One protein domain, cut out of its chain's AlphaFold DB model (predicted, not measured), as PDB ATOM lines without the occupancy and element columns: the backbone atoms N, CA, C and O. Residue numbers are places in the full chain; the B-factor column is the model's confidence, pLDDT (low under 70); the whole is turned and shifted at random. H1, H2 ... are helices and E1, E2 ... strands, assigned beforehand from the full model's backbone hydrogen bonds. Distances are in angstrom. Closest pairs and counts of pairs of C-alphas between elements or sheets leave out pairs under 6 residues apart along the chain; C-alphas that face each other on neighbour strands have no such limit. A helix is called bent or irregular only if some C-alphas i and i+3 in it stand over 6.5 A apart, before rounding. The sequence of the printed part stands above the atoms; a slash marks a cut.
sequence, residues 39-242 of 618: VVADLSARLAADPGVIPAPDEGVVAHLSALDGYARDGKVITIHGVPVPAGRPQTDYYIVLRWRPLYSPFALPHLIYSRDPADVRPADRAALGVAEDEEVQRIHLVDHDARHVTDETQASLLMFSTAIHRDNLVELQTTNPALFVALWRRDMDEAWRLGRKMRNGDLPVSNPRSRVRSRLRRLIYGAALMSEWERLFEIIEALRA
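Overview. This is residues 39 to 242 of the 618 residues of an uncharacterized protein of Sphingomonas sp. (UniProt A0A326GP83). The model is a body of mostly crossed helices gathered round H7, with a small three-stranded sheet and H1 at one side and the long H10 at another. H4 and H5 make a small outlying group towards one end of the longest axis, H9 lies towards the other end, and residues 236 to 242 of H10 stick out. The printed part has 204 residues, with ten named helices and three named strands in the order H1 H2 E1 E2 E3 H3 H4 H5 H6 H7 H8 H9 H10, and its class is mostly helix. The sheet's order is E1 E2 E3, antiparallel throughout. The whole is compact, with a radius of gyration of the C-alphas of 17.3 A, and spans 54 by 40 by 38 A.

Along the chain. Find C-alpha 39 at (-3.550, -48.692, -33.358); from there H1 runs to residue 49, 15.3 A from first to last C-alpha. H2 follows at residues 59 to 66. Next come the strands E1, residues 71 to 74, E2, residues 77 to 80, and E3, residues 83 to 85. H3, residues 89 to 99, covers 15.1 A. Further on stand H4, residues 123 to 129, H5, residues 138 to 149 and 16.2 A long, and H6, residues 152 to 159. Look for C-alpha 163 at (-18.717, -42.323, -31.373), where H7 begins; it runs 20.1 A to residue 176, neither bent nor irregular, but only just: C-alphas 172 and 175 are 6.2 A apart. H8, residues 178 to 185, and H9, residues 189 to 197, come before H10, residues 216 to 242, which runs 39.4 A and ends at C-alpha 242, (-1.709, -54.269, -47.064).

Arrangement. Start at H7, the hub, which touches five helices. It touches H3 at a steep tilt of 45 degrees, opposite ways; their closest C-alphas, those of Arg 89 and Val 171, are 5.7 A apart. H7 and H8 form a helical hairpin at 24 degrees, closest at Leu 173 and Phe 181, whose C-alphas are 5.3 A apart. With residues 163 to 169 alone H7 touches H10, where the C-alphas of His 166 and Gly 223 come closest, 6.7 A. H6 only just touches H7, with 3 pairs of C-alphas within 8 A, the closest those of Asp 152 and Thr 163 at 6.0 A. H2 only just touches H7, with 3 pairs, closest at Val 61 and Thr 175, 6.4 A between C-alphas. H9 forms helical hairpins with H8 and with H10; the closest C-alphas of H9 and H10, those of Gly 196 and Leu 217, are 6.2 A apart. E1, E2 and E3 are a meander, each strand the antiparallel neighbour of the one before. Look at N 72 and O 79, 2.9 A apart, between E1 and E2, and at N 85 and O 78, 2.8 A apart, between E2 and E3. H1 and this sheet make two layers, a helix on one face of a sheet. H1 also touches H3, the C-alphas of Leu 43 and Arg 99 being closest at 6.0 A. H4 and H5 are close but not clearly touching, with C-alphas 129 and 141 at 7.4 A. Each O i to N i+4 pair is within hydrogen-bond range in H1, H3, H4, H5, H6, H8, H9 and H10; in H2 it is 3 of 4 and in H7 9 of 10.

Size, cuts and confidence. The two C-alphas farthest apart, those of Asp 134 and Arg 194, are 53.8 A apart. The printed part has no cut. The links from H3 to H4, residues 100 to 122, and from H9 to H10, residues 198 to 215, are long. The mean pLDDT of the printed part is 86.9; it is under 70 at residues 133 to 136, 207, 209 and 239 to 242.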
ATOM      1  N   VAL A  39      -2.589 -49.785 -33.567       80.94
ATOM      2  CA  VAL A  39      -3.550 -48.692 -33.358       80.94
ATOM      3  C   VAL A  39      -2.878 -47.511 -32.668       80.94
ATOM      4  O   VAL A  39      -3.117 -46.357 -33.019       80.94
ATOM      5  N   VAL A  40      -2.004 -47.793 -31.701       85.81
ATOM      6  CA  VAL A  40      -1.235 -46.774 -30.980       85.81
ATOM      7  C   VAL A  40      -0.194 -46.135 -31.896       85.81
ATOM      8  O   VAL A  40      -0.030 -44.916 -31.871       85.81
ATOM      9  N   ALA A  41       0.473 -46.928 -32.733       84.62
ATOM     10  CA  ALA A  41       1.442 -46.466 -33.715       84.62
ATOM     11  C   ALA A  41       0.782 -45.590 -34.790       84.62
ATOM     12  O   ALA A  41       1.281 -44.498 -35.057       84.62
ATOM     13  N   ASP A  42      -0.359 -46.010 -35.350       84.81
ATOM     14  CA  ASP A  42      -1.118 -45.220 -36.329       84.81
ATOM     15  C   ASP A  42      -1.624 -43.907 -35.718       84.81
ATOM     16  O   ASP A  42      -1.426 -42.836 -36.294       84.81
ATOM     17  N   LEU A  43      -2.197 -43.947 -34.508       91.06
ATOM     18  CA  LEU A  43      -2.621 -42.735 -33.805       91.06
ATOM     19  C   LEU A  43      -1.438 -41.789 -33.552       91.06
ATOM     20  O   LEU A  43      -1.539 -40.595 -33.832       91.06
ATOM     21  N   SER A  44      -0.309 -42.315 -33.072       91.56
ATOM     22  CA  SER A  44       0.904 -41.526 -32.830       91.56
ATOM     23  C   SER A  44       1.432 -40.896 -34.121       91.56
ATOM     24  O   SER A  44       1.766 -39.713 -34.135       91.56
ATOM     25  N   ALA A  45       1.442 -41.648 -35.226       89.88
ATOM     26  CA  ALA A  45       1.867 -41.152 -36.530       89.88
ATOM     27  C   ALA A  45       0.944 -40.039 -37.050       89.88
ATOM     28  O   ALA A  45       1.423 -39.031 -37.567       89.88
ATOM     29  N   ARG A  46      -0.378 -40.176 -36.873       90.19
ATOM     30  CA  ARG A  46      -1.355 -39.140 -37.249       90.19
ATOM     31  C   ARG A  46      -1.192 -37.863 -36.435       90.19
ATOM     32  O   ARG A  46      -1.267 -36.783 -37.010       90.19
ATOM     33  N   LEU A  47      -0.956 -37.982 -35.130       91.75
ATOM     34  CA  LEU A  47      -0.686 -36.831 -34.266       91.75
ATOM     35  C   LEU A  47       0.621 -36.138 -34.677       91.75
ATOM     36  O   LEU A  47       0.667 -34.918 -34.785       91.75
ATOM     37  N   ALA A  48       1.664 -36.905 -34.994       89.06
ATOM     38  CA  ALA A  48       2.939 -36.353 -35.446       89.06
ATOM     39  C   ALA A  48       2.870 -35.682 -36.833       89.06
ATOM     40  O   ALA A  48       3.687 -34.809 -37.122       89.06
ATOM     41  N   ALA A  49       1.921 -36.070 -37.692       87.50
ATOM     42  CA  ALA A  49       1.834 -35.586 -39.072       87.50
ATOM     43  C   ALA A  49       1.437 -34.103 -39.194       87.50
ATOM     44  O   ALA A  49       1.900 -33.428 -40.111       87.50
ATOM     45  N   ASP A  50       0.598 -33.591 -38.288       82.62
ATOM     46  CA  ASP A  50       0.244 -32.165 -38.224       82.62
ATOM     47  C   ASP A  50       0.103 -31.712 -36.754       82.62
ATOM     48  O   ASP A  50      -1.002 -31.601 -36.219       82.62
ATOM     49  N   PRO A  51       1.223 -31.425 -36.061       84.31
ATOM     50  CA  PRO A  51       1.196 -30.985 -34.663       84.31
ATOM     51  C   PRO A  51       0.476 -29.639 -34.461       84.31
ATOM     52  O   PRO A  51       0.069 -29.292 -33.345       84.31
ATOM     53  N   GLY A  52       0.331 -28.860 -35.541       83.94
ATOM     54  CA  GLY A  52      -0.310 -27.550 -35.538       83.94
ATOM     55  C   GLY A  52      -1.808 -27.631 -35.255       83.94
ATOM     56  O   GLY A  52      -2.321 -26.777 -34.534       83.94
ATOM     57  N   VAL A  53      -2.483 -28.677 -35.747       86.31
ATOM     58  CA  VAL A  53      -3.933 -28.875 -35.551       86.31
ATOM     59  C   VAL A  53      -4.302 -29.574 -34.254       86.31
ATOM     60  O   VAL A  53      -5.479 -29.601 -33.909       86.31
ATOM     61  N   ILE A  54      -3.335 -30.139 -33.522       90.69
ATOM     62  CA  ILE A  54      -3.627 -30.763 -32.230       90.69
ATOM     63  C   ILE A  54      -4.116 -29.663 -31.271       90.69
ATOM     64  O   ILE A  54      -3.367 -28.703 -31.027       90.69
ATOM     65  N   PRO A  55      -5.324 -29.782 -30.690       90.75
ATOM     66  CA  PRO A  55      -5.799 -28.829 -29.695       90.75
ATOM     67  C   PRO A  55      -4.884 -28.802 -28.465       90.75
ATOM     68  O   PRO A  55      -4.246 -29.804 -28.125       90.75
ATOM     69  N   ALA A  56      -4.800 -27.653 -27.793       91.75
ATOM     70  CA  ALA A  56      -4.062 -27.560 -26.535       91.75
ATOM     71  C   ALA A  56      -4.714 -28.462 -25.465       91.75
ATOM     72  O   ALA A  56      -5.946 -28.551 -25.424       91.75
ATOM     73  N   PRO A  57      -3.917 -29.144 -24.624       93.75
ATOM     74  CA  PRO A  57      -4.459 -29.929 -23.525       93.75
ATOM     75  C   PRO A  57      -5.052 -29.017 -22.446       93.75
ATOM     76  O   PRO A  57      -4.549 -27.922 -22.194       93.75
ATOM     77  N   ASP A  58      -6.102 -29.488 -21.779       94.50
ATOM     78  CA  ASP A  58      -6.615 -28.851 -20.566       94.50
ATOM     79  C   ASP A  58      -5.655 -29.134 -19.400       94.50
ATOM     80  O   ASP A  58      -5.528 -30.276 -18.954       94.50
ATOM     81  N   GLU A  59      -4.978 -28.098 -18.900       94.06
ATOM     82  CA  GLU A  59      -3.975 -28.234 -17.836       94.06
ATOM     83  C   GLU A  59      -4.560 -28.758 -16.510       94.06
ATOM     84  O   GLU A  59      -3.854 -29.422 -15.748       94.06
ATOM     85  N   GLY A  60      -5.856 -28.551 -16.246       92.62
ATOM     86  CA  GLY A  60      -6.529 -29.155 -15.095       92.62
ATOM     87  C   GLY A  60      -6.631 -30.676 -15.229       92.62
ATOM     88  O   GLY A  60      -6.342 -31.412 -14.285       92.62
ATOM     89  N   VAL A  61      -6.959 -31.165 -16.428       93.88
ATOM     90  CA  VAL A  61      -6.980 -32.607 -16.728       93.88
ATOM     91  C   VAL A  61      -5.561 -33.182 -16.755       93.88
ATOM     92  O   VAL A  61      -5.332 -34.273 -16.234       93.88
ATOM     93  N   VAL A  62      -4.589 -32.443 -17.300       94.81
ATOM     94  CA  VAL A  62      -3.172 -32.846 -17.320       94.81
ATOM     95  C   VAL A  62      -2.659 -33.108 -15.908       94.81
ATOM     96  O   VAL A  62      -2.008 -34.127 -15.689       94.81
ATOM     97  N   ALA A  63      -2.970 -32.231 -14.950       92.62
ATOM     98  CA  ALA A  63      -2.547 -32.397 -13.563       92.62
ATOM     99  C   ALA A  63      -3.040 -33.733 -12.980       92.62
ATOM    100  O   ALA A  63      -2.271 -34.458 -12.348       92.62
ATOM    101  N   HIS A  64      -4.287 -34.111 -13.261       92.31
ATOM    102  CA  HIS A  64      -4.836 -35.399 -12.840       92.31
ATOM    103  C   HIS A  64      -4.180 -36.597 -13.538       92.31
ATOM    104  O   HIS A  64      -3.893 -37.598 -12.884       92.31
ATOM    105  N   LEU A  65      -3.914 -36.501 -14.845       93.56
ATOM    106  CA  LEU A  65      -3.231 -37.557 -15.600       93.56
ATOM    107  C   LEU A  65      -1.768 -37.724 -15.173       93.56
ATOM    108  O   LEU A  65      -1.267 -38.843 -15.169       93.56
ATOM    109  N   SER A  66      -1.101 -36.640 -14.764       93.94
ATOM    110  CA  SER A  66       0.301 -36.656 -14.322       93.94
ATOM    111  C   SER A  66       0.544 -37.457 -13.043       93.94
ATOM    112  O   SER A  66       1.672 -37.854 -12.768       93.94
ATOM    113  N   ALA A  67      -0.517 -37.724 -12.277       92.56
ATOM    114  CA  ALA A  67      -0.466 -38.557 -11.082       92.56
ATOM    115  C   ALA A  67      -0.564 -40.066 -11.382       92.56
ATOM    116  O   ALA A  67      -0.455 -40.874 -10.459       92.56
ATOM    117  N   LEU A  68      -0.816 -40.456 -12.637       92.44
ATOM    118  CA  LEU A  68      -0.901 -41.856 -13.049       92.44
ATOM    119  C   LEU A  68       0.480 -42.406 -13.423       92.44
ATOM    120  O   LEU A  68       1.348 -41.682 -13.913       92.44
ATOM    121  N   ASP A  69       0.663 -43.709 -13.219       90.56
ATOM    122  CA  ASP A  69       1.887 -44.397 -13.623       90.56
ATOM    123  C   ASP A  69       2.070 -44.375 -15.152       90.56
ATOM    124  O   ASP A  69       1.106 -44.356 -15.918       90.56
ATOM    125  N   GLY A  70       3.324 -44.346 -15.599       89.31
ATOM    126  CA  GLY A  70       3.680 -44.297 -17.015       89.31
ATOM    127  C   GLY A  70       3.338 -42.987 -17.733       89.31
ATOM    128  O   GLY A  70       3.347 -42.979 -18.965       89.31
ATOM    129  N   TYR A  71       3.020 -41.906 -17.010       96.19
ATOM    130  CA  TYR A  71       2.771 -40.592 -17.601       96.19
ATOM    131  C   TYR A  71       4.017 -40.000 -18.268       96.19
ATOM    132  O   TYR A  71       5.098 -39.947 -17.681       96.19
ATOM    133  N   ALA A  72       3.832 -39.469 -19.474       95.38
ATOM    134  CA  ALA A  72       4.799 -38.625 -20.159       95.38
ATOM    135  C   ALA A  72       4.089 -37.551 -20.996       95.38
ATOM    136  O   ALA A  72       2.946 -37.719 -21.426       95.38
ATOM    137  N   ARG A  73       4.779 -36.436 -21.255       94.62
ATOM    138  CA  ARG A  73       4.281 -35.323 -22.075       94.62
ATOM    139  C   ARG A  73       5.338 -34.906 -23.084       94.62
ATOM    140  O   ARG A  73       6.468 -34.622 -22.702       94.62
ATOM    141  N   ASP A  74       4.930 -34.813 -24.342       91.94
ATOM    142  CA  ASP A  74       5.716 -34.259 -25.440       91.94
ATOM    143  C   ASP A  74       4.895 -33.178 -26.158       91.94
ATOM    144  O   ASP A  74       3.909 -33.449 -26.852       91.94
ATOM    145  N   GLY A  75       5.243 -31.914 -25.907       91.00
ATOM    146  CA  GLY A  75       4.479 -30.760 -26.377       91.00
ATOM    147  C   GLY A  75       3.005 -30.812 -25.949       91.00
ATOM    148  O   GLY A  75       2.672 -30.666 -24.767       91.00
ATOM    149  N   LYS A  76       2.115 -30.985 -26.936       94.12
ATOM    150  CA  LYS A  76       0.656 -31.096 -26.750       94.12
ATOM    151  C   LYS A  76       0.172 -32.539 -26.557       94.12
ATOM    152  O   LYS A  76      -0.997 -32.733 -26.233       94.12
ATOM    153  N   VAL A  77       1.024 -33.536 -26.793       95.50
ATOM    154  CA  VAL A  77       0.667 -34.955 -26.709       95.50
ATOM    155  C   VAL A  77       1.031 -35.479 -25.326       95.50
ATOM    156  O   VAL A  77       2.154 -35.318 -24.852       95.50
ATOM    157  N   ILE A  78       0.067 -36.115 -24.671       96.06
ATOM    158  CA  ILE A  78       0.250 -36.786 -23.385       96.06
ATOM    159  C   ILE A  78       0.176 -38.278 -23.648       96.06
ATOM    160  O   ILE A  78      -0.670 -38.726 -24.421       96.06
ATOM    161  N   THR A  79       1.049 -39.050 -23.016       96.38
ATOM    162  CA  THR A  79       1.008 -40.508 -23.081       96.38
ATOM    163  C   THR A  79       0.926 -41.109 -21.686       96.38
ATOM    164  O   THR A  79       1.465 -40.557 -20.730       96.38
ATOM    165  N   ILE A  80       0.229 -42.238 -21.573       95.44
ATOM    166  CA  ILE A  80       0.196 -43.081 -20.376       95.44
ATOM    167  C   ILE A  80       0.633 -44.482 -20.806       95.44
ATOM    168  O   ILE A  80      -0.003 -45.088 -21.672       95.44
ATOM    169  N   HIS A  81       1.746 -44.973 -20.259       89.75
ATOM    170  CA  HIS A  81       2.423 -46.200 -20.706       89.75
ATOM    171  C   HIS A  81       2.690 -46.216 -22.226       89.75
ATOM    172  O   HIS A  81       2.491 -47.226 -22.905       89.75
ATOM    173  N   GLY A  82       3.088 -45.063 -22.776       88.50
ATOM    174  CA  GLY A  82       3.386 -44.888 -24.201       88.50
ATOM    175  C   GLY A  82       2.168 -44.868 -25.135       88.50
ATOM    176  O   GLY A  82       2.346 -44.775 -26.346       88.50
ATOM    177  N   VAL A  83       0.939 -44.914 -24.611       93.75
ATOM    178  CA  VAL A  83      -0.292 -44.735 -25.401       93.75
ATOM    179  C   VAL A  83      -0.699 -43.260 -25.381       93.75
ATOM    180  O   VAL A  83      -0.878 -42.741 -24.281       93.75
ATOM    181  N   PRO A  84      -0.891 -42.573 -26.527       96.38
ATOM    182  CA  PRO A  84      -1.408 -41.206 -26.556       96.38
ATOM    183  C   PRO A  84      -2.809 -41.120 -25.954       96.38
ATOM    184  O   PRO A  84      -3.707 -41.855 -26.370       96.38
ATOM    185  N   VAL A  85      -3.003 -40.214 -24.999       96.31
ATOM    186  CA  VAL A  85      -4.256 -40.001 -24.268       96.31
ATOM    187  C   VAL A  85      -4.674 -38.532 -24.399       96.31
ATOM    188  O   VAL A  85      -3.861 -37.653 -24.107       96.31
ATOM    189  N   PRO A  86      -5.919 -38.228 -24.812       95.94
ATOM    190  CA  PRO A  86      -6.388 -36.848 -24.850       95.94
ATOM    191  C   PRO A  86      -6.576 -36.288 -23.433       95.94
ATOM    192  O   PRO A  86      -7.034 -37.001 -22.538       95.94
ATOM    193  N   ALA A  87      -6.287 -35.000 -23.244       95.31
ATOM    194  CA  ALA A  87      -6.557 -34.260 -22.016       95.31
ATOM    195  C   ALA A  87      -7.502 -33.085 -22.283       95.31
ATOM    196  O   ALA A  87      -7.116 -32.052 -22.831       95.31
ATOM    197  N   GLY A  88      -8.755 -33.256 -21.869       94.44
ATOM    198  CA  GLY A  88      -9.812 -32.268 -22.040       94.44
ATOM    199  C   GLY A  88     -10.652 -32.503 -23.291       94.44
ATOM    200  O   GLY A  88     -10.314 -33.289 -24.183       94.44
ATOM    201  N   ARG A  89     -11.787 -31.803 -23.353       93.44
ATOM    202  CA  ARG A  89     -12.792 -31.989 -24.406       93.44
ATOM    203  C   ARG A  89     -12.254 -31.729 -25.820       93.44
ATOM    204  O   ARG A  89     -12.413 -32.626 -26.639       93.44
ATOM    205  N   PRO A  90     -11.553 -30.615 -26.118       91.94
ATOM    206  CA  PRO A  90     -11.061 -30.359 -27.475       91.94
ATOM    207  C   PRO A  90     -10.115 -31.454 -27.987       91.94
ATOM    208  O   PRO A  90     -10.252 -31.926 -29.113       91.94
ATOM    209  N   GLN A  91      -9.190 -31.926 -27.141       93.56
ATOM    210  CA  GLN A  91      -8.321 -33.044 -27.509       93.56
ATOM    211  C   GLN A  91      -9.104 -34.347 -27.656       93.56
ATOM    212  O   GLN A  91      -8.822 -35.119 -28.564       93.56
ATOM    213  N   THR A  92     -10.096 -34.605 -26.805       95.19
ATOM    214  CA  THR A  92     -10.905 -35.830 -26.901       95.19
ATOM    215  C   THR A  92     -11.709 -35.861 -28.194       95.19
ATOM    216  O   THR A  92     -11.691 -36.876 -28.886       95.19
ATOM    217  N   ASP A  93     -12.335 -34.741 -28.558       93.75
ATOM    218  CA  ASP A  93     -13.063 -34.564 -29.815       93.75
ATOM    219  C   ASP A  93     -12.152 -34.917 -31.010       93.75
ATOM    220  O   ASP A  93     -12.517 -35.747 -31.844       93.75
ATOM    221  N   TYR A  94     -10.919 -34.399 -31.028       93.81
ATOM    222  CA  TYR A  94      -9.947 -34.666 -32.091       93.81
ATOM    223  C   TYR A  94      -9.404 -36.109 -32.099       93.81
ATOM    224  O   TYR A  94      -9.392 -36.774 -33.139       93.81
ATOM    225  N   TYR A  95      -8.973 -36.629 -30.945       95.56
ATOM    226  CA  TYR A  95      -8.364 -37.961 -30.835       95.56
ATOM    227  C   TYR A  95      -9.371 -39.073 -31.147       95.56
ATOM    228  O   TYR A  95      -8.991 -40.074 -31.755       95.56
ATOM    229  N   ILE A  96     -10.652 -38.905 -30.786       95.38
ATOM    230  CA  ILE A  96     -11.729 -39.832 -31.174       95.38
ATOM    231  C   ILE A  96     -11.816 -39.930 -32.703       95.38
ATOM    232  O   ILE A  96     -11.851 -41.027 -33.262       95.38
ATOM    233  N   VAL A  97     -11.805 -38.795 -33.402       94.31
ATOM    234  CA  VAL A  97     -11.932 -38.780 -34.865       94.31
ATOM    235  C   VAL A  97     -10.714 -39.414 -35.534       94.31
ATOM    236  O   VAL A  97     -10.865 -40.124 -36.529       94.31
ATOM    237  N   LEU A  98      -9.511 -39.210 -34.990       93.62
ATOM    238  CA  LEU A  98      -8.300 -39.859 -35.497       93.62
ATOM    239  C   LEU A  98      -8.308 -41.371 -35.265       93.62
ATOM    240  O   LEU A  98      -8.017 -42.130 -36.187       93.62
ATOM    241  N   ARG A  99      -8.656 -41.806 -34.055       93.50
ATOM    242  CA  ARG A  99      -8.588 -43.210 -33.649       93.50
ATOM    243  C   ARG A  99      -9.645 -44.078 -34.331       93.50
ATOM    244  O   ARG A  99      -9.339 -45.168 -34.799       93.50
ATOM    245  N   TRP A 100     -10.873 -43.577 -34.464       94.69
ATOM    246  CA  TRP A 100     -11.956 -44.267 -35.174       94.69
ATOM    247  C   TRP A 100     -12.224 -43.661 -36.558       94.69
ATOM    248  O   TRP A 100     -13.360 -43.664 -37.039       94.69
ATOM    249  N   ARG A 101     -11.172 -43.172 -37.232       93.00
ATOM    250  CA  ARG A 101     -11.246 -42.498 -38.541       93.00
ATOM    251  C   ARG A 101     -12.150 -43.176 -39.579       93.00
ATOM    252  O   ARG A 101     -12.825 -42.436 -40.305       93.00
ATOM    253  N   PRO A 102     -12.218 -44.522 -39.677       92.44
ATOM    254  CA  PRO A 102     -13.091 -45.192 -40.639       92.44
ATOM    255  C   PRO A 102     -14.595 -44.957 -40.437       92.44
ATOM    256  O   PRO A 102     -15.348 -45.127 -41.393       92.44
ATOM    257  N   LEU A 103     -15.048 -44.540 -39.248       94.00
ATOM    258  CA  LEU A 103     -16.462 -44.226 -38.982       94.00
ATOM    259  C   LEU A 103     -16.898 -42.861 -39.534       94.00
ATOM    260  O   LEU A 103     -18.090 -42.559 -39.559       94.00
ATOM    261  N   TYR A 104     -15.959 -42.049 -40.010       93.50
ATOM    262  CA  TYR A 104     -16.215 -40.725 -40.570       93.50
ATOM    263  C   TYR A 104     -16.008 -40.727 -42.083       93.50
ATOM    264  O   TYR A 104     -15.298 -41.566 -42.642       93.50
ATOM    265  N   SER A 105     -16.580 -39.744 -42.775       90.12
ATOM    266  CA  SER A 105     -16.349 -39.557 -44.211       90.12
ATOM    267  C   SER A 105     -14.849 -39.460 -44.533       90.12
ATOM    268  O   SER A 105     -14.140 -38.719 -43.854       90.12
ATOM    269  N   PRO A 106     -14.322 -40.127 -45.578       87.75
ATOM    270  CA  PRO A 106     -12.915 -40.013 -45.982       87.75
ATOM    271  C   PRO A 106     -12.532 -38.592 -46.427       87.75
ATOM    272  O   PRO A 106     -11.351 -38.285 -46.541       87.75
ATOM    273  N   PHE A 107     -13.520 -37.718 -46.649       87.25
ATOM    274  CA  PHE A 107     -13.332 -36.311 -47.014       87.25
ATOM    275  C   PHE A 107     -13.470 -35.343 -45.834       87.25
ATOM    276  O   PHE A 107     -13.287 -34.149 -46.022       87.25
ATOM    277  N   ALA A 108     -13.802 -35.849 -44.643       89.69
ATOM    278  CA  ALA A 108     -13.896 -35.041 -43.434       89.69
ATOM    279  C   ALA A 108     -12.543 -34.406 -43.093       89.69
ATOM    280  O   ALA A 108     -11.525 -35.110 -43.109       89.69
ATOM    281  N   LEU A 109     -12.559 -33.126 -42.718       90.44
ATOM    282  CA  LEU A 109     -11.442 -32.452 -42.054       90.44
ATOM    283  C   LEU A 109     -11.457 -32.837 -40.564       90.44
ATOM    284  O   LEU A 109     -12.339 -32.369 -39.844       90.44
ATOM    285  N   PRO A 110     -10.546 -33.710 -40.081       90.62
ATOM    286  CA  PRO A 110     -10.696 -34.337 -38.766       90.62
ATOM    287  C   PRO A 110     -10.729 -33.355 -37.594       90.62
ATOM    288  O   PRO A 110     -11.470 -33.573 -36.645       90.62
ATOM    289  N   HIS A 111      -9.952 -32.273 -37.668       88.56
ATOM    290  CA  HIS A 111      -9.854 -31.255 -36.617       88.56
ATOM    291  C   HIS A 111     -11.077 -30.340 -36.524       88.56
ATOM    292  O   HIS A 111     -11.242 -29.667 -35.515       88.56
ATOM    293  N   LEU A 112     -11.945 -30.329 -37.540       89.69
ATOM    294  CA  LEU A 112     -13.195 -29.565 -37.509       89.69
ATOM    295  C   LEU A 112     -14.380 -30.386 -37.002       89.69
ATOM    296  O   LEU A 112     -15.399 -29.813 -36.626       89.69
ATOM    297  N   ILE A 113     -14.269 -31.717 -37.008       90.94
ATOM    298  CA  ILE A 113     -15.353 -32.586 -36.554       90.94
ATOM    299  C   ILE A 113     -15.563 -32.378 -35.056       90.94
ATOM    300  O   ILE A 113     -14.621 -32.481 -34.273       90.94
ATOM    301  N   TYR A 114     -16.806 -32.086 -34.671       88.69
ATOM    302  CA  TYR A 114     -17.214 -31.710 -33.310       88.69
ATOM    303  C   TYR A 114     -16.665 -30.382 -32.774       88.69
ATOM    304  O   TYR A 114     -17.118 -29.953 -31.706       88.69
ATOM    305  N   SER A 115     -15.782 -29.688 -33.503       83.12
ATOM    306  CA  SER A 115     -15.475 -28.300 -33.167       83.12
ATOM    307  C   SER A 115     -16.688 -27.426 -33.490       83.12
ATOM    308  O   SER A 115     -17.353 -27.542 -34.525       83.12
ATOM    309  N   ARG A 116     -17.021 -26.557 -32.541       76.56
ATOM    310  CA  ARG A 116     -18.079 -25.551 -32.672       76.56
ATOM    311  C   ARG A 116     -17.532 -24.138 -32.539       76.56
ATOM    312  O   ARG A 116     -18.328 -23.205 -32.623       76.56
ATOM    313  N   ASP A 117     -16.224 -23.996 -32.324       80.81
ATOM    314  CA  ASP A 117     -15.566 -22.706 -32.204       80.81
ATOM    315  C   ASP A 117     -15.088 -22.245 -33.589       80.81
ATOM    316  O   ASP A 117     -14.209 -22.870 -34.185       80.81
ATOM    317  N   PRO A 118     -15.656 -21.159 -34.138       75.75
ATOM    318  CA  PRO A 118     -15.191 -20.593 -35.398       75.75
ATOM    319  C   PRO A 118     -13.710 -20.191 -35.388       75.75
ATOM    320  O   PRO A 118     -13.089 -20.174 -36.449       75.75
ATOM    321  N   ALA A 119     -13.131 -19.891 -34.217       77.62
ATOM    322  CA  ALA A 119     -11.719 -19.535 -34.097       77.62
ATOM    323  C   ALA A 119     -10.769 -20.691 -34.464       77.62
ATOM    324  O   ALA A 119      -9.619 -20.437 -34.822       77.62
ATOM    325  N   ASP A 120     -11.254 -21.936 -34.450       74.69
ATOM    326  CA  ASP A 120     -10.477 -23.113 -34.851       74.69
ATOM    327  C   ASP A 120     -10.345 -23.248 -36.382       74.69
ATOM    328  O   ASP A 120      -9.559 -24.060 -36.878       74.69
ATOM    329  N   VAL A 121     -11.104 -22.466 -37.162       79.75
ATOM    330  CA  VAL A 121     -11.115 -22.557 -38.628       79.75
ATOM    331  C   VAL A 121      -9.953 -21.764 -39.224       79.75
ATOM    332  O   VAL A 121      -9.978 -20.531 -39.294       79.75
ATOM    333  N   ARG A 122      -8.943 -22.470 -39.742       85.44
ATOM    334  CA  ARG A 122      -7.794 -21.843 -40.412       85.44
ATOM    335  C   ARG A 122      -8.191 -21.310 -41.798       85.44
ATOM    336  O   ARG A 122      -9.115 -21.842 -42.416       85.44
ATOM    337  N   PRO A 123      -7.448 -20.346 -42.379       82.94
ATOM    338  CA  PRO A 123      -7.713 -19.862 -43.739       82.94
ATOM    339  C   PRO A 123      -7.765 -20.979 -44.799       82.94
ATOM    340  O   PRO A 123      -8.649 -20.992 -45.653       82.94
ATOM    341  N   ALA A 124      -6.878 -21.975 -44.701       85.38
ATOM    342  CA  ALA A 124      -6.884 -23.136 -45.595       85.38
ATOM    343  C   ALA A 124      -8.144 -24.008 -45.438       85.38
ATOM    344  O   ALA A 124      -8.633 -24.576 -46.415       85.38
ATOM    345  N   ASP A 125      -8.687 -24.089 -44.222       86.56
ATOM    346  CA  ASP A 125      -9.907 -24.839 -43.942       86.56
ATOM    347  C   ASP A 125     -11.131 -24.116 -44.522       86.56
ATOM    348  O   ASP A 125     -12.003 -24.765 -45.092       86.56
ATOM    349  N   ARG A 126     -11.162 -22.773 -44.483       79.81
ATOM    350  CA  ARG A 126     -12.209 -21.976 -45.153       79.81
ATOM    351  C   ARG A 126     -12.250 -22.247 -46.651       79.81
ATOM    352  O   ARG A 126     -13.317 -22.536 -47.185       79.81
ATOM    353  N   ALA A 127     -11.087 -22.242 -47.303       81.19
ATOM    354  CA  ALA A 127     -10.984 -22.569 -48.721       81.19
ATOM    355  C   ALA A 127     -11.468 -24.001 -49.017       81.19
ATOM    356  O   ALA A 127     -12.166 -24.226 -50.004       81.19
ATOM    357  N   ALA A 128     -11.149 -24.966 -48.148       83.06
ATOM    358  CA  ALA A 128     -11.613 -26.347 -48.280       83.06
ATOM    359  C   ALA A 128     -13.131 -26.504 -48.059       83.06
ATOM    360  O   ALA A 128     -13.759 -27.337 -48.712       83.06
ATOM    361  N   LEU A 129     -13.715 -25.694 -47.171       76.44
ATOM    362  CA  LEU A 129     -15.156 -25.627 -46.918       76.44
ATOM    363  C   LEU A 129     -15.916 -24.779 -47.955       76.44
ATOM    364  O   LEU A 129     -17.144 -24.820 -47.982       76.44
ATOM    365  N   GLY A 130     -15.208 -24.033 -48.809       76.31
ATOM    366  CA  GLY A 130     -15.802 -23.119 -49.785       76.31
ATOM    367  C   GLY A 130     -16.406 -21.854 -49.166       76.31
ATOM    368  O   GLY A 130     -17.326 -21.292 -49.747       76.31
ATOM    369  N   VAL A 131     -15.913 -21.431 -47.996       74.81
ATOM    370  CA  VAL A 131     -16.347 -20.212 -47.293       74.81
ATOM    371  C   VAL A 131     -15.515 -19.029 -47.779       74.81
ATOM    372  O   VAL A 131     -14.282 -19.120 -47.798       74.81
ATOM    373  N   ALA A 132     -16.164 -17.928 -48.165       73.31
ATOM    374  CA  ALA A 132     -15.466 -16.720 -48.605       73.31
ATOM    375  C   ALA A 132     -14.716 -16.037 -47.440       73.31
ATOM    376  O   ALA A 132     -15.031 -16.238 -46.264       73.31
ATOM    377  N   GLU A 133     -13.680 -15.244 -47.738       68.06
ATOM    378  CA  GLU A 133     -12.851 -14.612 -46.695       68.06
ATOM    379  C   GLU A 133     -13.626 -13.586 -45.846       68.06
ATOM    380  O   GLU A 133     -13.311 -13.412 -44.667       68.06
ATOM    381  N   ASP A 134     -14.665 -12.971 -46.411       67.12
ATOM    382  CA  ASP A 134     -15.504 -11.916 -45.833       67.12
ATOM    383  C   ASP A 134     -16.777 -12.424 -45.120       67.12
ATOM    384  O   ASP A 134     -17.581 -11.630 -44.633       67.12
ATOM    385  N   GLU A 135     -16.954 -13.742 -44.995       65.25
ATOM    386  CA  GLU A 135     -18.179 -14.362 -44.482       65.25
ATOM    387  C   GLU A 135     -18.107 -14.786 -42.988       65.25
ATOM    388  O   GLU A 135     -17.315 -15.642 -42.575       65.25
ATOM    389  N   GLU A 136     -19.008 -14.243 -42.149       66.00
ATOM    390  CA  GLU A 136     -19.166 -14.589 -40.714       66.00
ATOM    391  C   GLU A 136     -20.007 -15.869 -40.453       66.00
ATOM    392  O   GLU A 136     -20.417 -16.157 -39.329       66.00
ATOM    393  N   VAL A 137     -20.278 -16.691 -41.470       73.88
ATOM    394  CA  VAL A 137     -21.142 -17.897 -41.389       73.88
ATOM    395  C   VAL A 137     -20.425 -19.167 -40.896       73.88
ATOM    396  O   VAL A 137     -20.978 -20.267 -40.928       73.88
ATOM    397  N   GLN A 138     -19.197 -19.045 -40.384       77.38
ATOM    398  CA  GLN A 138     -18.312 -20.171 -40.036       77.38
ATOM    399  C   GLN A 138     -18.959 -21.221 -39.122       77.38
ATOM    400  O   GLN A 138     -18.814 -22.418 -39.363       77.38
ATOM    401  N   ARG A 139     -19.728 -20.801 -38.108       80.50
ATOM    402  CA  ARG A 139     -20.406 -21.746 -37.208       80.50
ATOM    403  C   ARG A 139     -21.429 -22.617 -37.944       80.50
ATOM    404  O   ARG A 139     -21.519 -23.804 -37.645       80.50
ATOM    405  N   ILE A 140     -22.184 -22.056 -38.891       81.62
ATOM    406  CA  ILE A 140     -23.148 -22.817 -39.705       81.62
ATOM    407  C   ILE A 140     -22.405 -23.855 -40.539       81.62
ATOM    408  O   ILE A 140     -22.803 -25.019 -40.551       81.62
ATOM    409  N   HIS A 141     -21.299 -23.460 -41.172       82.81
ATOM    410  CA  HIS A 141     -20.486 -24.375 -41.969       82.81
ATOM    411  C   HIS A 141     -19.907 -25.524 -41.145       82.81
ATOM    412  O   HIS A 141     -19.873 -26.642 -41.643       82.81
ATOM    413  N   LEU A 142     -19.519 -25.300 -39.885       84.31
ATOM    414  CA  LEU A 142     -19.085 -26.383 -38.994       84.31
ATOM    415  C   LEU A 142     -20.224 -27.367 -38.668       84.31
ATOM    416  O   LEU A 142     -20.005 -28.578 -38.662       84.31
ATOM    417  N   VAL A 143     -21.450 -26.877 -38.436       83.88
ATOM    418  CA  VAL A 143     -22.620 -27.751 -38.206       83.88
ATOM    419  C   VAL A 143     -22.986 -28.539 -39.466       83.88
ATOM    420  O   VAL A 143     -23.203 -29.747 -39.384       83.88
ATOM    421  N   ASP A 144     -23.014 -27.890 -40.631       83.25
ATOM    422  CA  ASP A 144     -23.272 -28.553 -41.918       83.25
ATOM    423  C   ASP A 144     -22.155 -29.546 -42.283       83.25
ATOM    424  O   ASP A 144     -22.435 -30.645 -42.765       83.25
ATOM    425  N   HIS A 145     -20.896 -29.218 -41.983       86.69
ATOM    426  CA  HIS A 145     -19.766 -30.129 -42.145       86.69
ATOM    427  C   HIS A 145     -19.968 -31.393 -41.301       86.69
ATOM    428  O   HIS A 145     -19.947 -32.498 -41.845       86.69
ATOM    429  N   ASP A 146     -20.268 -31.271 -40.005       87.00
ATOM    430  CA  ASP A 146     -20.590 -32.447 -39.187       87.00
ATOM    431  C   ASP A 146     -21.771 -33.237 -39.766       87.00
ATOM    432  O   ASP A 146     -21.692 -34.461 -39.903       87.00
ATOM    433  N   ALA A 147     -22.836 -32.545 -40.187       83.25
ATOM    434  CA  ALA A 147     -24.026 -33.176 -40.750       83.25
ATOM    435  C   ALA A 147     -23.724 -34.046 -41.985       83.25
ATOM    436  O   ALA A 147     -24.425 -35.031 -42.220       83.25
ATOM    437  N   ARG A 148     -22.678 -33.717 -42.753       84.38
ATOM    438  CA  ARG A 148     -22.274 -34.427 -43.982       84.38
ATOM    439  C   ARG A 148     -21.154 -35.440 -43.787       84.38
ATOM    440  O   ARG A 148     -20.897 -36.238 -44.690       84.38
ATOM    441  N   HIS A 149     -20.458 -35.402 -42.654       89.44
ATOM    442  CA  HIS A 149     -19.213 -36.150 -42.475       89.44
ATOM    443  C   HIS A 149     -19.199 -37.099 -41.271       89.44
ATOM    444  O   HIS A 149     -18.327 -37.972 -41.210       89.44
ATOM    445  N   VAL A 150     -20.170 -36.983 -40.365       91.25
ATOM    446  CA  VAL A 150     -20.288 -37.782 -39.137       91.25
ATOM    447  C   VAL A 150     -21.354 -38.870 -39.288       91.25
ATOM    448  O   VAL A 150     -22.336 -38.671 -39.985       91.25
ATOM    449  N   THR A 151     -21.203 -40.031 -38.642       91.31
ATOM    450  CA  THR A 151     -22.208 -41.123 -38.690       91.31
ATOM    451  C   THR A 151     -22.871 -41.440 -37.360       91.31
ATOM    452  O   THR A 151     -23.497 -42.490 -37.209       91.31
ATOM    453  N   ASP A 152     -22.748 -40.550 -36.379       90.19
ATOM    454  CA  ASP A 152     -23.233 -40.784 -35.021       90.19
ATOM    455  C   ASP A 152     -24.708 -41.168 -34.972       90.19
ATOM    456  O   ASP A 152     -25.078 -42.059 -34.211       90.19
ATOM    457  N   GLU A 153     -25.553 -40.539 -35.790       84.44
ATOM    458  CA  GLU A 153     -26.977 -40.858 -35.818       84.44
ATOM    459  C   GLU A 153     -27.250 -42.248 -36.395       84.44
ATOM    460  O   GLU A 153     -28.088 -42.979 -35.861       84.44
ATOM    461  N   THR A 154     -26.542 -42.639 -37.457       85.75
ATOM    462  CA  THR A 154     -26.627 -43.983 -38.045       85.75
ATOM    463  C   THR A 154     -26.156 -45.032 -37.040       85.75
ATOM    464  O   THR A 154     -26.857 -46.019 -36.813       85.75
ATOM    465  N   GLN A 155     -25.018 -44.794 -36.378       90.06
ATOM    466  CA  GLN A 155     -24.493 -45.666 -35.327       90.06
ATOM    467  C   GLN A 155     -25.493 -45.799 -34.171       90.06
ATOM    468  O   GLN A 155     -25.901 -46.909 -33.840       90.06
ATOM    469  N   ALA A 156     -25.976 -44.682 -33.620       86.50
ATOM    470  CA  ALA A 156     -26.936 -44.683 -32.517       86.50
ATOM    471  C   ALA A 156     -28.279 -45.326 -32.901       86.50
ATOM    472  O   ALA A 156     -28.943 -45.924 -32.054       86.50
ATOM    473  N   SER A 157     -28.684 -45.234 -34.170       80.50
ATOM    474  CA  SER A 157     -29.903 -45.877 -34.677       80.50
ATOM    475  C   SER A 157     -29.772 -47.396 -34.805       80.50
ATOM    476  O   SER A 157     -30.767 -48.099 -34.640       80.50
ATOM    477  N   LEU A 158     -28.571 -47.902 -35.103       84.00
ATOM    478  CA  LEU A 158     -28.293 -49.335 -35.261       84.00
ATOM    479  C   LEU A 158     -27.870 -50.015 -33.951       84.00
ATOM    480  O   LEU A 158     -28.167 -51.188 -33.743       84.00
ATOM    481  N   LEU A 159     -27.148 -49.295 -33.091       87.25
ATOM    482  CA  LEU A 159     -26.405 -49.857 -31.960       87.25
ATOM    483  C   LEU A 159     -26.784 -49.228 -30.612       87.25
ATOM    484  O   LEU A 159     -26.192 -49.584 -29.597       87.25
ATOM    485  N   MET A 160     -27.728 -48.273 -30.576       84.31
ATOM    486  CA  MET A 160     -28.073 -47.477 -29.376       84.31
ATOM    487  C   MET A 160     -26.877 -46.755 -28.737       84.31
ATOM    488  O   MET A 160     -26.960 -46.274 -27.603       84.31
ATOM    489  N   PHE A 161     -25.777 -46.667 -29.475       89.00
ATOM    490  CA  PHE A 161     -24.490 -46.153 -29.053       89.00
ATOM    491  C   PHE A 161     -23.761 -45.602 -30.281       89.00
ATOM    492  O   PHE A 161     -23.994 -46.067 -31.398       89.00
ATOM    493  N   SER A 162     -22.903 -44.605 -30.091       91.62
ATOM    494  CA  SER A 162     -22.164 -43.953 -31.173       91.62
ATOM    495  C   SER A 162     -20.822 -43.420 -30.689       91.62
ATOM    496  O   SER A 162     -20.586 -43.302 -29.483       91.62
ATOM    497  N   THR A 163     -19.968 -43.040 -31.635       93.56
ATOM    498  CA  THR A 163     -18.717 -42.323 -31.373       93.56
ATOM    499  C   THR A 163     -18.911 -41.064 -30.525       93.56
ATOM    500  O   THR A 163     -18.182 -40.892 -29.551       93.56
ATOM    501  N   ALA A 164     -19.923 -40.231 -30.800       91.94
ATOM    502  CA  ALA A 164     -20.227 -39.062 -29.968       91.94
ATOM    503  C   ALA A 164     -20.610 -39.428 -28.529       91.94
ATOM    504  O   ALA A 164     -20.119 -38.804 -27.591       91.94
ATOM    505  N   ILE A 165     -21.433 -40.465 -28.337       92.44
ATOM    506  CA  ILE A 165     -21.788 -40.935 -26.992       92.44
ATOM    507  C   ILE A 165     -20.536 -41.432 -26.256       92.44
ATOM    508  O   ILE A 165     -20.354 -41.149 -25.073       92.44
ATOM    509  N   HIS A 166     -19.666 -42.185 -26.936       94.31
ATOM    510  CA  HIS A 166     -18.421 -42.668 -26.342       94.31
ATOM    511  C   HIS A 166     -17.510 -41.514 -25.916       94.31
ATOM    512  O   HIS A 166     -17.052 -41.491 -24.777       94.31
ATOM    513  N   ARG A 167     -17.308 -40.540 -26.808       94.25
ATOM    514  CA  ARG A 167     -16.570 -39.301 -26.552       94.25
ATOM    515  C   ARG A 167     -17.103 -38.574 -25.326       94.25
ATOM    516  O   ARG A 167     -16.323 -38.284 -24.428       94.25
ATOM    517  N   ASP A 168     -18.408 -38.330 -25.253       93.50
ATOM    518  CA  ASP A 168     -19.002 -37.593 -24.133       93.50
ATOM    519  C   ASP A 168     -18.809 -38.337 -22.802       93.50
ATOM    520  O   ASP A 168     -18.453 -37.717 -21.801       93.50
ATOM    521  N   ASN A 169     -18.920 -39.674 -22.803       93.69
ATOM    522  CA  ASN A 169     -18.605 -40.482 -21.620       93.69
ATOM    523  C   ASN A 169     -17.130 -40.349 -21.205       93.69
ATOM    524  O   ASN A 169     -16.838 -40.267 -20.016       93.69
ATOM    525  N   LEU A 170     -16.190 -40.355 -22.158       94.88
ATOM    526  CA  LEU A 170     -14.762 -40.214 -21.856       94.88
ATOM    527  C   LEU A 170     -14.429 -38.818 -21.316       94.88
ATOM    528  O   LEU A 170     -13.686 -38.717 -20.344       94.88
ATOM    529  N   VAL A 171     -15.016 -37.764 -21.888       93.81
ATOM    530  CA  VAL A 171     -14.852 -36.379 -21.413       93.81
ATOM    531  C   VAL A 171     -15.360 -36.226 -19.978       93.81
ATOM    532  O   VAL A 171     -14.687 -35.618 -19.149       93.81
ATOM    533  N   GLU A 172     -16.515 -36.808 -19.651       92.38
ATOM    534  CA  GLU A 172     -17.045 -36.794 -18.281       92.38
ATOM    535  C   GLU A 172     -16.115 -37.534 -17.300       92.38
ATOM    536  O   GLU A 172     -15.918 -37.099 -16.162       92.38
ATOM    537  N   LEU A 173     -15.486 -38.627 -17.739       94.06
ATOM    538  CA  LEU A 173     -14.561 -39.408 -16.915       94.06
ATOM    539  C   LEU A 173     -13.200 -38.741 -16.707       94.06
ATOM    540  O   LEU A 173     -12.582 -38.979 -15.674       94.06
ATOM    541  N   GLN A 174     -12.737 -37.888 -17.621       91.75
ATOM    542  CA  GLN A 174     -11.440 -37.209 -17.490       91.75
ATOM    543  C   GLN A 174     -11.313 -36.388 -16.204       91.75
ATOM    544  O   GLN A 174     -10.222 -36.293 -15.648       91.75
ATOM    545  N   THR A 175     -12.416 -35.812 -15.723       82.44
ATOM    546  CA  THR A 175     -12.440 -35.012 -14.490       82.44
ATOM    547  C   THR A 175     -12.929 -35.813 -13.285       82.44
ATOM    548  O   THR A 175     -12.428 -35.628 -12.179       82.44
ATOM    549  N   THR A 176     -13.887 -36.724 -13.478       88.56
ATOM    550  CA  THR A 176     -14.499 -37.487 -12.376       88.56
ATOM    551  C   THR A 176     -13.687 -38.715 -11.966       88.56
ATOM    552  O   THR A 176     -13.600 -39.024 -10.776       88.56
ATOM    553  N   ASN A 177     -13.086 -39.431 -12.923       93.00
ATOM    554  CA  ASN A 177     -12.228 -40.587 -12.671       93.00
ATOM    555  C   ASN A 177     -11.209 -40.807 -13.816       93.00
ATOM    556  O   ASN A 177     -11.438 -41.635 -14.709       93.00
ATOM    557  N   PRO A 178     -10.056 -40.112 -13.770       93.06
ATOM    558  CA  PRO A 178      -9.014 -40.202 -14.794       93.06
ATOM    559  C   PRO A 178      -8.482 -41.625 -15.011       93.06
ATOM    560  O   PRO A 178      -8.175 -42.003 -16.139       93.06
ATOM    561  N   ALA A 179      -8.404 -42.439 -13.953       94.25
ATOM    562  CA  ALA A 179      -7.932 -43.819 -14.049       94.25
ATOM    563  C   ALA A 179      -8.906 -44.702 -14.848       94.25
ATOM    564  O   ALA A 179      -8.481 -45.455 -15.721       94.25
ATOM    565  N   LEU A 180     -10.217 -44.575 -14.603       95.56
ATOM    566  CA  LEU A 180     -11.242 -45.290 -15.370       95.56
ATOM    567  C   LEU A 180     -11.272 -44.816 -16.828       95.56
ATOM    568  O   LEU A 180     -11.402 -45.637 -17.734       95.56
ATOM    569  N   PHE A 181     -11.113 -43.512 -17.059       96.06
ATOM    570  CA  PHE A 181     -10.945 -42.956 -18.401       96.06
ATOM    571  C   PHE A 181      -9.764 -43.611 -19.140       96.06
ATOM    572  O   PHE A 181      -9.952 -44.122 -20.245       96.06
ATOM    573  N   VAL A 182      -8.578 -43.661 -18.524       96.25
ATOM    574  CA  VAL A 182      -7.382 -44.273 -19.125       96.25
ATOM    575  C   VAL A 182      -7.573 -45.770 -19.364       96.25
ATOM    576  O   VAL A 182      -7.201 -46.255 -20.433       96.25
ATOM    577  N   ALA A 183      -8.180 -46.500 -18.425       94.38
ATOM    578  CA  ALA A 183      -8.455 -47.928 -18.584       94.38
ATOM    579  C   ALA A 183      -9.360 -48.197 -19.799       94.38
ATOM    580  O   ALA A 183      -9.017 -48.999 -20.667       94.38
ATOM    581  N   LEU A 184     -10.468 -47.456 -19.930       94.50
ATOM    582  CA  LEU A 184     -11.368 -47.567 -21.083       94.50
ATOM    583  C   LEU A 184     -10.678 -47.156 -22.388       94.50
ATOM    584  O   LEU A 184     -10.827 -47.842 -23.399       94.50
ATOM    585  N   TRP A 185      -9.891 -46.076 -22.369       95.31
ATOM    586  CA  TRP A 185      -9.120 -45.636 -23.531       95.31
ATOM    587  C   TRP A 185      -8.136 -46.718 -23.987       95.31
ATOM    588  O   TRP A 185      -8.047 -47.014 -25.177       95.31
ATOM    589  N   ARG A 186      -7.444 -47.382 -23.062       92.75
ATOM    590  CA  ARG A 186      -6.496 -48.460 -23.369       92.75
ATOM    591  C   ARG A 186      -7.155 -49.811 -23.653       92.75
ATOM    592  O   ARG A 186      -6.436 -50.771 -23.893       92.75
ATOM    593  N   ARG A 187      -8.490 -49.905 -23.657       88.75
ATOM    594  CA  ARG A 187      -9.244 -51.171 -23.756       88.75
ATOM    595  C   ARG A 187      -8.953 -52.160 -22.618       88.75
ATOM    596  O   ARG A 187      -9.187 -53.357 -22.766       88.75
ATOM    597  N   ASP A 188      -8.481 -51.676 -21.476       89.44
ATOM    598  CA  ASP A 188      -8.304 -52.492 -20.278       89.44
ATOM    599  C   ASP A 188      -9.654 -52.685 -19.580       89.44
ATOM    600  O   ASP A 188     -10.023 -51.963 -18.651       89.44
ATOM    601  N   MET A 189     -10.450 -53.613 -20.116       85.44
ATOM    602  CA  MET A 189     -11.830 -53.850 -19.680       85.44
ATOM    603  C   MET A 189     -11.907 -54.436 -18.271       85.44
ATOM    604  O   MET A 189     -12.853 -54.123 -17.543       85.44
ATOM    605  N   ASP A 190     -10.908 -55.224 -17.876       84.75
ATOM    606  CA  ASP A 190     -10.816 -55.812 -16.540       84.75
ATOM    607  C   ASP A 190     -10.585 -54.713 -15.500       84.75
ATOM    608  O   ASP A 190     -11.346 -54.581 -14.531       84.75
ATOM    609  N   GLU A 191      -9.597 -53.851 -15.748       89.25
ATOM    610  CA  GLU A 191      -9.305 -52.717 -14.880       89.25
ATOM    611  C   GLU A 191     -10.451 -51.701 -14.877       89.25
ATOM    612  O   GLU A 191     -10.871 -51.236 -13.814       89.25
ATOM    613  N   ALA A 192     -11.036 -51.403 -16.040       90.94
ATOM    614  CA  ALA A 192     -12.182 -50.506 -16.141       90.94
ATOM    615  C   ALA A 192     -13.389 -51.026 -15.345       90.94
ATOM    616  O   ALA A 192     -14.057 -50.266 -14.637       90.94
ATOM    617  N   TRP A 193     -13.659 -52.333 -15.399       90.00
ATOM    618  CA  TRP A 193     -14.713 -52.948 -14.600       90.00
ATOM    619  C   TRP A 193     -14.414 -52.849 -13.103       90.00
ATOM    620  O   TRP A 193     -15.285 -52.455 -12.317       90.00
ATOM    621  N   ARG A 194     -13.176 -53.154 -12.695       92.31
ATOM    622  CA  ARG A 194     -12.725 -53.084 -11.298       92.31
ATOM    623  C   ARG A 194     -12.831 -51.667 -10.732       92.31
ATOM    624  O   ARG A 194     -13.352 -51.494  -9.627       92.31
ATOM    625  N   LEU A 195     -12.370 -50.661 -11.473       92.44
ATOM    626  CA  LEU A 195     -12.445 -49.248 -11.094       92.44
ATOM    627  C   LEU A 195     -13.896 -48.769 -11.034       92.44
ATOM    628  O   LEU A 195     -14.319 -48.187 -10.034       92.44
ATOM    629  N   GLY A 196     -14.693 -49.085 -12.055       90.25
ATOM    630  CA  GLY A 196     -16.088 -48.667 -12.134       90.25
ATOM    631  C   GLY A 196     -16.979 -49.253 -11.035       90.25
ATOM    632  O   GLY A 196     -17.892 -48.575 -10.569       90.25
ATOM    633  N   ARG A 197     -16.706 -50.473 -10.544       92.12
ATOM    634  CA  ARG A 197     -17.440 -51.067  -9.402       92.12
ATOM    635  C   ARG A 197     -17.237 -50.315  -8.089       92.12
ATOM    636  O   ARG A 197     -18.089 -50.415  -7.210       92.12
ATOM    637  N   LYS A 198     -16.123 -49.591  -7.943       90.31
ATOM    638  CA  LYS A 198     -15.828 -48.780  -6.752       90.31
ATOM    639  C   LYS A 198     -16.529 -47.421  -6.783       90.31
ATOM    640  O   LYS A 198     -16.597 -46.754  -5.756       90.31
ATOM    641  N   MET A 199     -17.046 -47.008  -7.940       89.69
ATOM    642  CA  MET A 199     -17.735 -45.732  -8.103       89.69
ATOM    643  C   MET A 199     -19.208 -45.833  -7.715       89.69
ATOM    644  O   MET A 199     -19.864 -46.862  -7.903       89.69
ATOM    645  N   ARG A 200     -19.771 -44.727  -7.216       84.25
ATOM    646  CA  ARG A 200     -21.223 -44.637  -7.036       84.25
ATOM    647  C   ARG A 200     -21.870 -44.526  -8.409       84.25
ATOM    648  O   ARG A 200     -21.360 -43.863  -9.304       84.25
ATOM    649  N   ASN A 201     -23.053 -45.116  -8.564       77.25
ATOM    650  CA  ASN A 201     -23.757 -45.131  -9.849       77.25
ATOM    651  C   ASN A 201     -24.072 -43.718 -10.392       77.25
ATOM    652  O   ASN A 201     -24.267 -43.574 -11.589       77.25
ATOM    653  N   GLY A 202     -24.141 -42.692  -9.536       77.19
ATOM    654  CA  GLY A 202     -24.327 -41.294  -9.949       77.19
ATOM    655  C   GLY A 202     -23.082 -40.647 -10.562       77.19
ATOM    656  O   GLY A 202     -23.243 -39.769 -11.399       77.19
ATOM    657  N   ASP A 203     -21.893 -41.134 -10.197       84.75
ATOM    658  CA  ASP A 203     -20.589 -40.630 -10.651       84.75
ATOM    659  C   ASP A 203     -20.170 -41.265 -11.997       84.75
ATOM    660  O   ASP A 203     -19.128 -40.935 -12.553       84.75
ATOM    661  N   LEU A 204     -20.964 -42.217 -12.508       88.19
ATOM    662  CA  LEU A 204     -20.761 -42.845 -13.811       88.19
ATOM    663  C   LEU A 204     -21.577 -42.124 -14.899       88.19
ATOM    664  O   LEU A 204     -22.775 -41.873 -14.669       88.19
ATOM    665  N   PRO A 205     -20.992 -41.925 -16.098       86.06
ATOM    666  CA  PRO A 205     -21.644 -41.251 -17.212       86.06
ATOM    667  C   PRO A 205     -22.997 -41.843 -17.597       86.06
ATOM    668  O   PRO A 205     -23.237 -43.058 -17.530       86.06
ATOM    669  N   VAL A 206     -23.900 -40.977 -18.057       70.94
ATOM    670  CA  VAL A 206     -25.212 -41.391 -18.570       70.94
ATOM    671  C   VAL A 206     -25.085 -41.746 -20.049       70.94
ATOM    672  O   VAL A 206     -25.451 -40.971 -20.922       70.94
ATOM    673  N   SER A 207     -24.608 -42.960 -20.333       65.56
ATOM    674  CA  SER A 207     -24.280 -43.389 -21.701       65.56
ATOM    675  C   SER A 207     -25.463 -43.304 -22.679       65.56
ATOM    676  O   SER A 207     -25.312 -42.856 -23.805       65.56
ATOM    677  N   ASN A 208     -26.663 -43.722 -22.269       70.12
ATOM    678  CA  ASN A 208     -27.892 -43.523 -23.044       70.12
ATOM    679  C   ASN A 208     -29.104 -43.625 -22.101       70.12
ATOM    680  O   ASN A 208     -29.319 -44.697 -21.517       70.12
ATOM    681  N   PRO A 209     -29.912 -42.563 -21.926       65.50
ATOM    682  CA  PRO A 209     -31.067 -42.591 -21.026       65.50
ATOM    683  C   PRO A 209     -32.173 -43.551 -21.490       65.50
ATOM    684  O   PRO A 209     -33.002 -43.950 -20.678       65.50
ATOM    685  N   ARG A 210     -32.181 -43.952 -22.771       73.50
ATOM    686  CA  ARG A 210     -33.167 -44.874 -23.360       73.50
ATOM    687  C   ARG A 210     -32.765 -46.350 -23.286       73.50
ATOM    688  O   ARG A 210     -33.556 -47.202 -23.682       73.50
ATOM    689  N   SER A 211     -31.553 -46.657 -22.824       78.50
ATOM    690  CA  SER A 211     -31.091 -48.042 -22.679       78.50
ATOM    691  C   SER A 211     -31.898 -48.777 -21.603       78.50
ATOM    692  O   SER A 211     -32.203 -48.230 -20.539       78.50
ATOM    693  N   ARG A 212     -32.238 -50.038 -21.878       81.12
ATOM    694  CA  ARG A 212     -32.902 -50.949 -20.937       81.12
ATOM    695  C   ARG A 212     -31.924 -51.538 -19.922       81.12
ATOM    696  O   ARG A 212     -32.349 -52.045 -18.880       81.12
ATOM    697  N   VAL A 213     -30.620 -51.456 -20.184       83.00
ATOM    698  CA  VAL A 213     -29.581 -51.879 -19.244       83.00
ATOM    699  C   VAL A 213     -29.546 -50.904 -18.061       83.00
ATOM    700  O   VAL A 213     -29.064 -49.777 -18.151       83.00
ATOM    701  N   ARG A 214     -30.055 -51.347 -16.905       83.12
ATOM    702  CA  ARG A 214     -30.203 -50.491 -15.710       83.12
ATOM    703  C   ARG A 214     -28.868 -49.970 -15.164       83.12
ATOM    704  O   ARG A 214     -28.761 -48.803 -14.789       83.12
ATOM    705  N   SER A 215     -27.844 -50.822 -15.125       87.44
ATOM    706  CA  SER A 215     -26.519 -50.468 -14.598       87.44
ATOM    707  C   SER A 215     -25.803 -49.484 -15.531       87.44
ATOM    708  O   SER A 215     -25.607 -49.791 -16.707       87.44
ATOM    709  N   ARG A 216     -25.400 -48.307 -15.023       89.38
ATOM    710  CA  ARG A 216     -24.587 -47.350 -15.801       89.38
ATOM    711  C   ARG A 216     -23.209 -47.912 -16.120       89.38
ATOM    712  O   ARG A 216     -22.769 -47.785 -17.253       89.38
ATOM    713  N   LEU A 217     -22.600 -48.629 -15.173       89.94
ATOM    714  CA  LEU A 217     -21.321 -49.306 -15.396       89.94
ATOM    715  C   LEU A 217     -21.399 -50.274 -16.577       89.94
ATOM    716  O   LEU A 217     -20.583 -50.203 -17.486       89.94
ATOM    717  N   ARG A 218     -22.419 -51.142 -16.608       88.44
ATOM    718  CA  ARG A 218     -22.592 -52.082 -17.727       88.44
ATOM    719  C   ARG A 218     -22.773 -51.362 -19.058       88.44
ATOM    720  O   ARG A 218     -22.175 -51.781 -20.036       88.44
ATOM    721  N   ARG A 219     -23.556 -50.278 -19.098       87.88
ATOM    722  CA  ARG A 219     -23.746 -49.470 -20.317       87.88
ATOM    723  C   ARG A 219     -22.440 -48.862 -20.818       87.88
ATOM    724  O   ARG A 219     -22.136 -48.990 -21.999       87.88
ATOM    725  N   LEU A 220     -21.673 -48.253 -19.917       90.88
ATOM    726  CA  LEU A 220     -20.370 -47.666 -20.217       90.88
ATOM    727  C   LEU A 220     -19.415 -48.714 -20.801       90.88
ATOM    728  O   LEU A 220     -18.808 -48.498 -21.847       90.88
ATOM    729  N   ILE A 221     -19.345 -49.874 -20.149       89.69
ATOM    730  CA  ILE A 221     -18.449 -50.969 -20.511       89.69
ATOM    731  C   ILE A 221     -18.867 -51.628 -21.834       89.69
ATOM    732  O   ILE A 221     -18.023 -51.842 -22.699       89.69
ATOM    733  N   TYR A 222     -20.161 -51.890 -22.049       88.19
ATOM    734  CA  TYR A 222     -20.662 -52.389 -23.336       88.19
ATOM    735  C   TYR A 222     -20.371 -51.415 -24.477       88.19
ATOM    736  O   TYR A 222     -19.968 -51.843 -25.556       88.19
ATOM    737  N   GLY A 223     -20.529 -50.114 -24.231       89.75
ATOM    738  CA  GLY A 223     -20.189 -49.075 -25.193       89.75
ATOM    739  C   GLY A 223     -18.704 -49.075 -25.560       89.75
ATOM    740  O   GLY A 223     -18.361 -49.082 -26.739       89.75
ATOM    741  N   ALA A 224     -17.813 -49.132 -24.569       91.81
ATOM    742  CA  ALA A 224     -16.371 -49.197 -24.811       91.81
ATOM    743  C   ALA A 224     -15.949 -50.495 -25.524       91.81
ATOM    744  O   ALA A 224     -15.125 -50.465 -26.440       91.81
ATOM    745  N   ALA A 225     -16.556 -51.629 -25.166       88.31
ATOM    746  CA  ALA A 225     -16.338 -52.903 -25.844       88.31
ATOM    747  C   ALA A 225     -16.796 -52.862 -27.311       88.31
ATOM    748  O   ALA A 225     -16.118 -53.389 -28.190       88.31
ATOM    749  N   LEU A 226     -17.922 -52.200 -27.600       90.31
ATOM    750  CA  LEU A 226     -18.403 -51.996 -28.967       90.31
ATOM    751  C   LEU A 226     -17.419 -51.154 -29.789       90.31
ATOM    752  O   LEU A 226     -17.113 -51.507 -30.926       90.31
ATOM    753  N   MET A 227     -16.879 -50.078 -29.209       93.31
ATOM    754  CA  MET A 227     -15.845 -49.275 -29.868       93.31
ATOM    755  C   MET A 227     -14.561 -50.073 -30.109       93.31
ATOM    756  O   MET A 227     -13.947 -49.924 -31.161       93.31
ATOM    757  N   SER A 228     -14.202 -50.965 -29.186       88.12
ATOM    758  CA  SER A 228     -13.047 -51.855 -29.326       88.12
ATOM    759  C   SER A 228     -13.249 -52.906 -30.431       88.12
ATOM    760  O   SER A 228     -12.312 -53.233 -31.156       88.12
ATOM    761  N   GLU A 229     -14.477 -53.403 -30.639       85.25
ATOM    762  CA  GLU A 229     -14.799 -54.276 -31.782       85.25
ATOM    763  C   GLU A 229     -14.722 -53.564 -33.131       85.25
ATOM    764  O   GLU A 229     -14.322 -54.184 -34.119       85.25
ATOM    765  N   TRP A 230     -15.085 -52.280 -33.194       89.75
ATOM    766  CA  TRP A 230     -14.887 -51.491 -34.410       89.75
ATOM    767  C   TRP A 230     -13.412 -51.423 -34.787       89.75
ATOM    768  O   TRP A 230     -13.061 -51.681 -35.935       89.75
ATOM    769  N   GLU A 231     -12.543 -51.153 -33.820       87.12
ATOM    770  CA  GLU A 231     -11.101 -51.101 -34.062       87.12
ATOM    771  C   GLU A 231     -10.553 -52.466 -34.482       87.12
ATOM    772  O   GLU A 231      -9.807 -52.556 -35.452       87.12
ATOM    773  N   ARG A 232     -11.018 -53.545 -33.839       79.00
ATOM    774  CA  ARG A 232     -10.706 -54.925 -34.237       79.00
ATOM    775  C   ARG A 232     -11.076 -55.191 -35.698       79.00
ATOM    776  O   ARG A 232     -10.311 -55.802 -36.436       79.00
ATOM    777  N   LEU A 233     -12.251 -54.732 -36.135       80.69
ATOM    778  CA  LEU A 233     -12.675 -54.825 -37.531       80.69
ATOM    779  C   LEU A 233     -11.759 -54.020 -38.461       80.69
ATOM    780  O   LEU A 233     -11.449 -54.503 -39.551       80.69
ATOM    781  N   PHE A 234     -11.338 -52.819 -38.060       83.81
ATOM    782  CA  PHE A 234     -10.444 -51.986 -38.867       83.81
ATOM    783  C   PHE A 234      -9.091 -52.662 -39.059       83.81
ATOM    784  O   PHE A 234      -8.687 -52.839 -40.204       83.81
ATOM    785  N   GLU A 235      -8.473 -53.139 -37.976       74.44
ATOM    786  CA  GLU A 235      -7.203 -53.873 -38.004       74.44
ATOM    787  C   GLU A 235      -7.265 -55.071 -38.964       74.44
ATOM    788  O   GLU A 235      -6.376 -55.259 -39.795       74.44
ATOM    789  N   ILE A 236      -8.351 -55.857 -38.907       70.06
ATOM    790  CA  ILE A 236      -8.542 -56.998 -39.811       70.06
ATOM    791  C   ILE A 236      -8.649 -56.515 -41.264       70.06
ATOM    792  O   ILE A 236      -7.976 -57.046 -42.140       70.06
ATOM    793  N   ILE A 237      -9.472 -55.503 -41.561       71.75
ATOM    794  CA  ILE A 237      -9.635 -55.007 -42.939       71.75
ATOM    795  C   ILE A 237      -8.334 -54.388 -43.479       71.75
ATOM    796  O   ILE A 237      -8.053 -54.514 -44.674       71.75
ATOM    797  N   GLU A 238      -7.558 -53.710 -42.638       70.50
ATOM    798  CA  GLU A 238      -6.276 -53.108 -43.005       70.50
ATOM    799  C   GLU A 238      -5.211 -54.157 -43.302       70.50
ATOM    800  O   GLU A 238      -4.559 -54.057 -44.344       70.50
ATOM    801  N   ALA A 239      -5.105 -55.203 -42.476       61.34
ATOM    802  CA  ALA A 239      -4.250 -56.353 -42.761       61.34
ATOM    803  C   ALA A 239      -4.591 -56.953 -44.139       61.34
ATOM    804  O   ALA A 239      -3.735 -57.045 -45.019       61.34
ATOM    805  N   LEU A 240      -5.885 -57.170 -44.402       56.03
ATOM    806  CA  LEU A 240      -6.394 -57.649 -45.696       56.03
ATOM    807  C   LEU A 240      -6.144 -56.693 -46.880       56.03
ATOM    808  O   LEU A 240      -6.320 -57.070 -48.045       56.03
ATOM    809  N   ARG A 241      -5.820 -55.422 -46.617       56.66
ATOM    810  CA  ARG A 241      -5.528 -54.400 -47.631       56.66
ATOM    811  C   ARG A 241      -4.031 -54.290 -47.919       56.66
ATOM    812  O   ARG A 241      -3.696 -54.074 -49.082       56.66
ATOM    813  N   ALA A 242      -3.161 -54.404 -46.915       46.44
ATOM    814  CA  ALA A 242      -1.709 -54.269 -47.064       46.44
ATOM    815  C   ALA A 242      -1.119 -55.305 -48.041       46.44
ATOM    816  O   ALA A 242      -0.205 -55.010 -48.803       46.44
TER     817      ALA A 242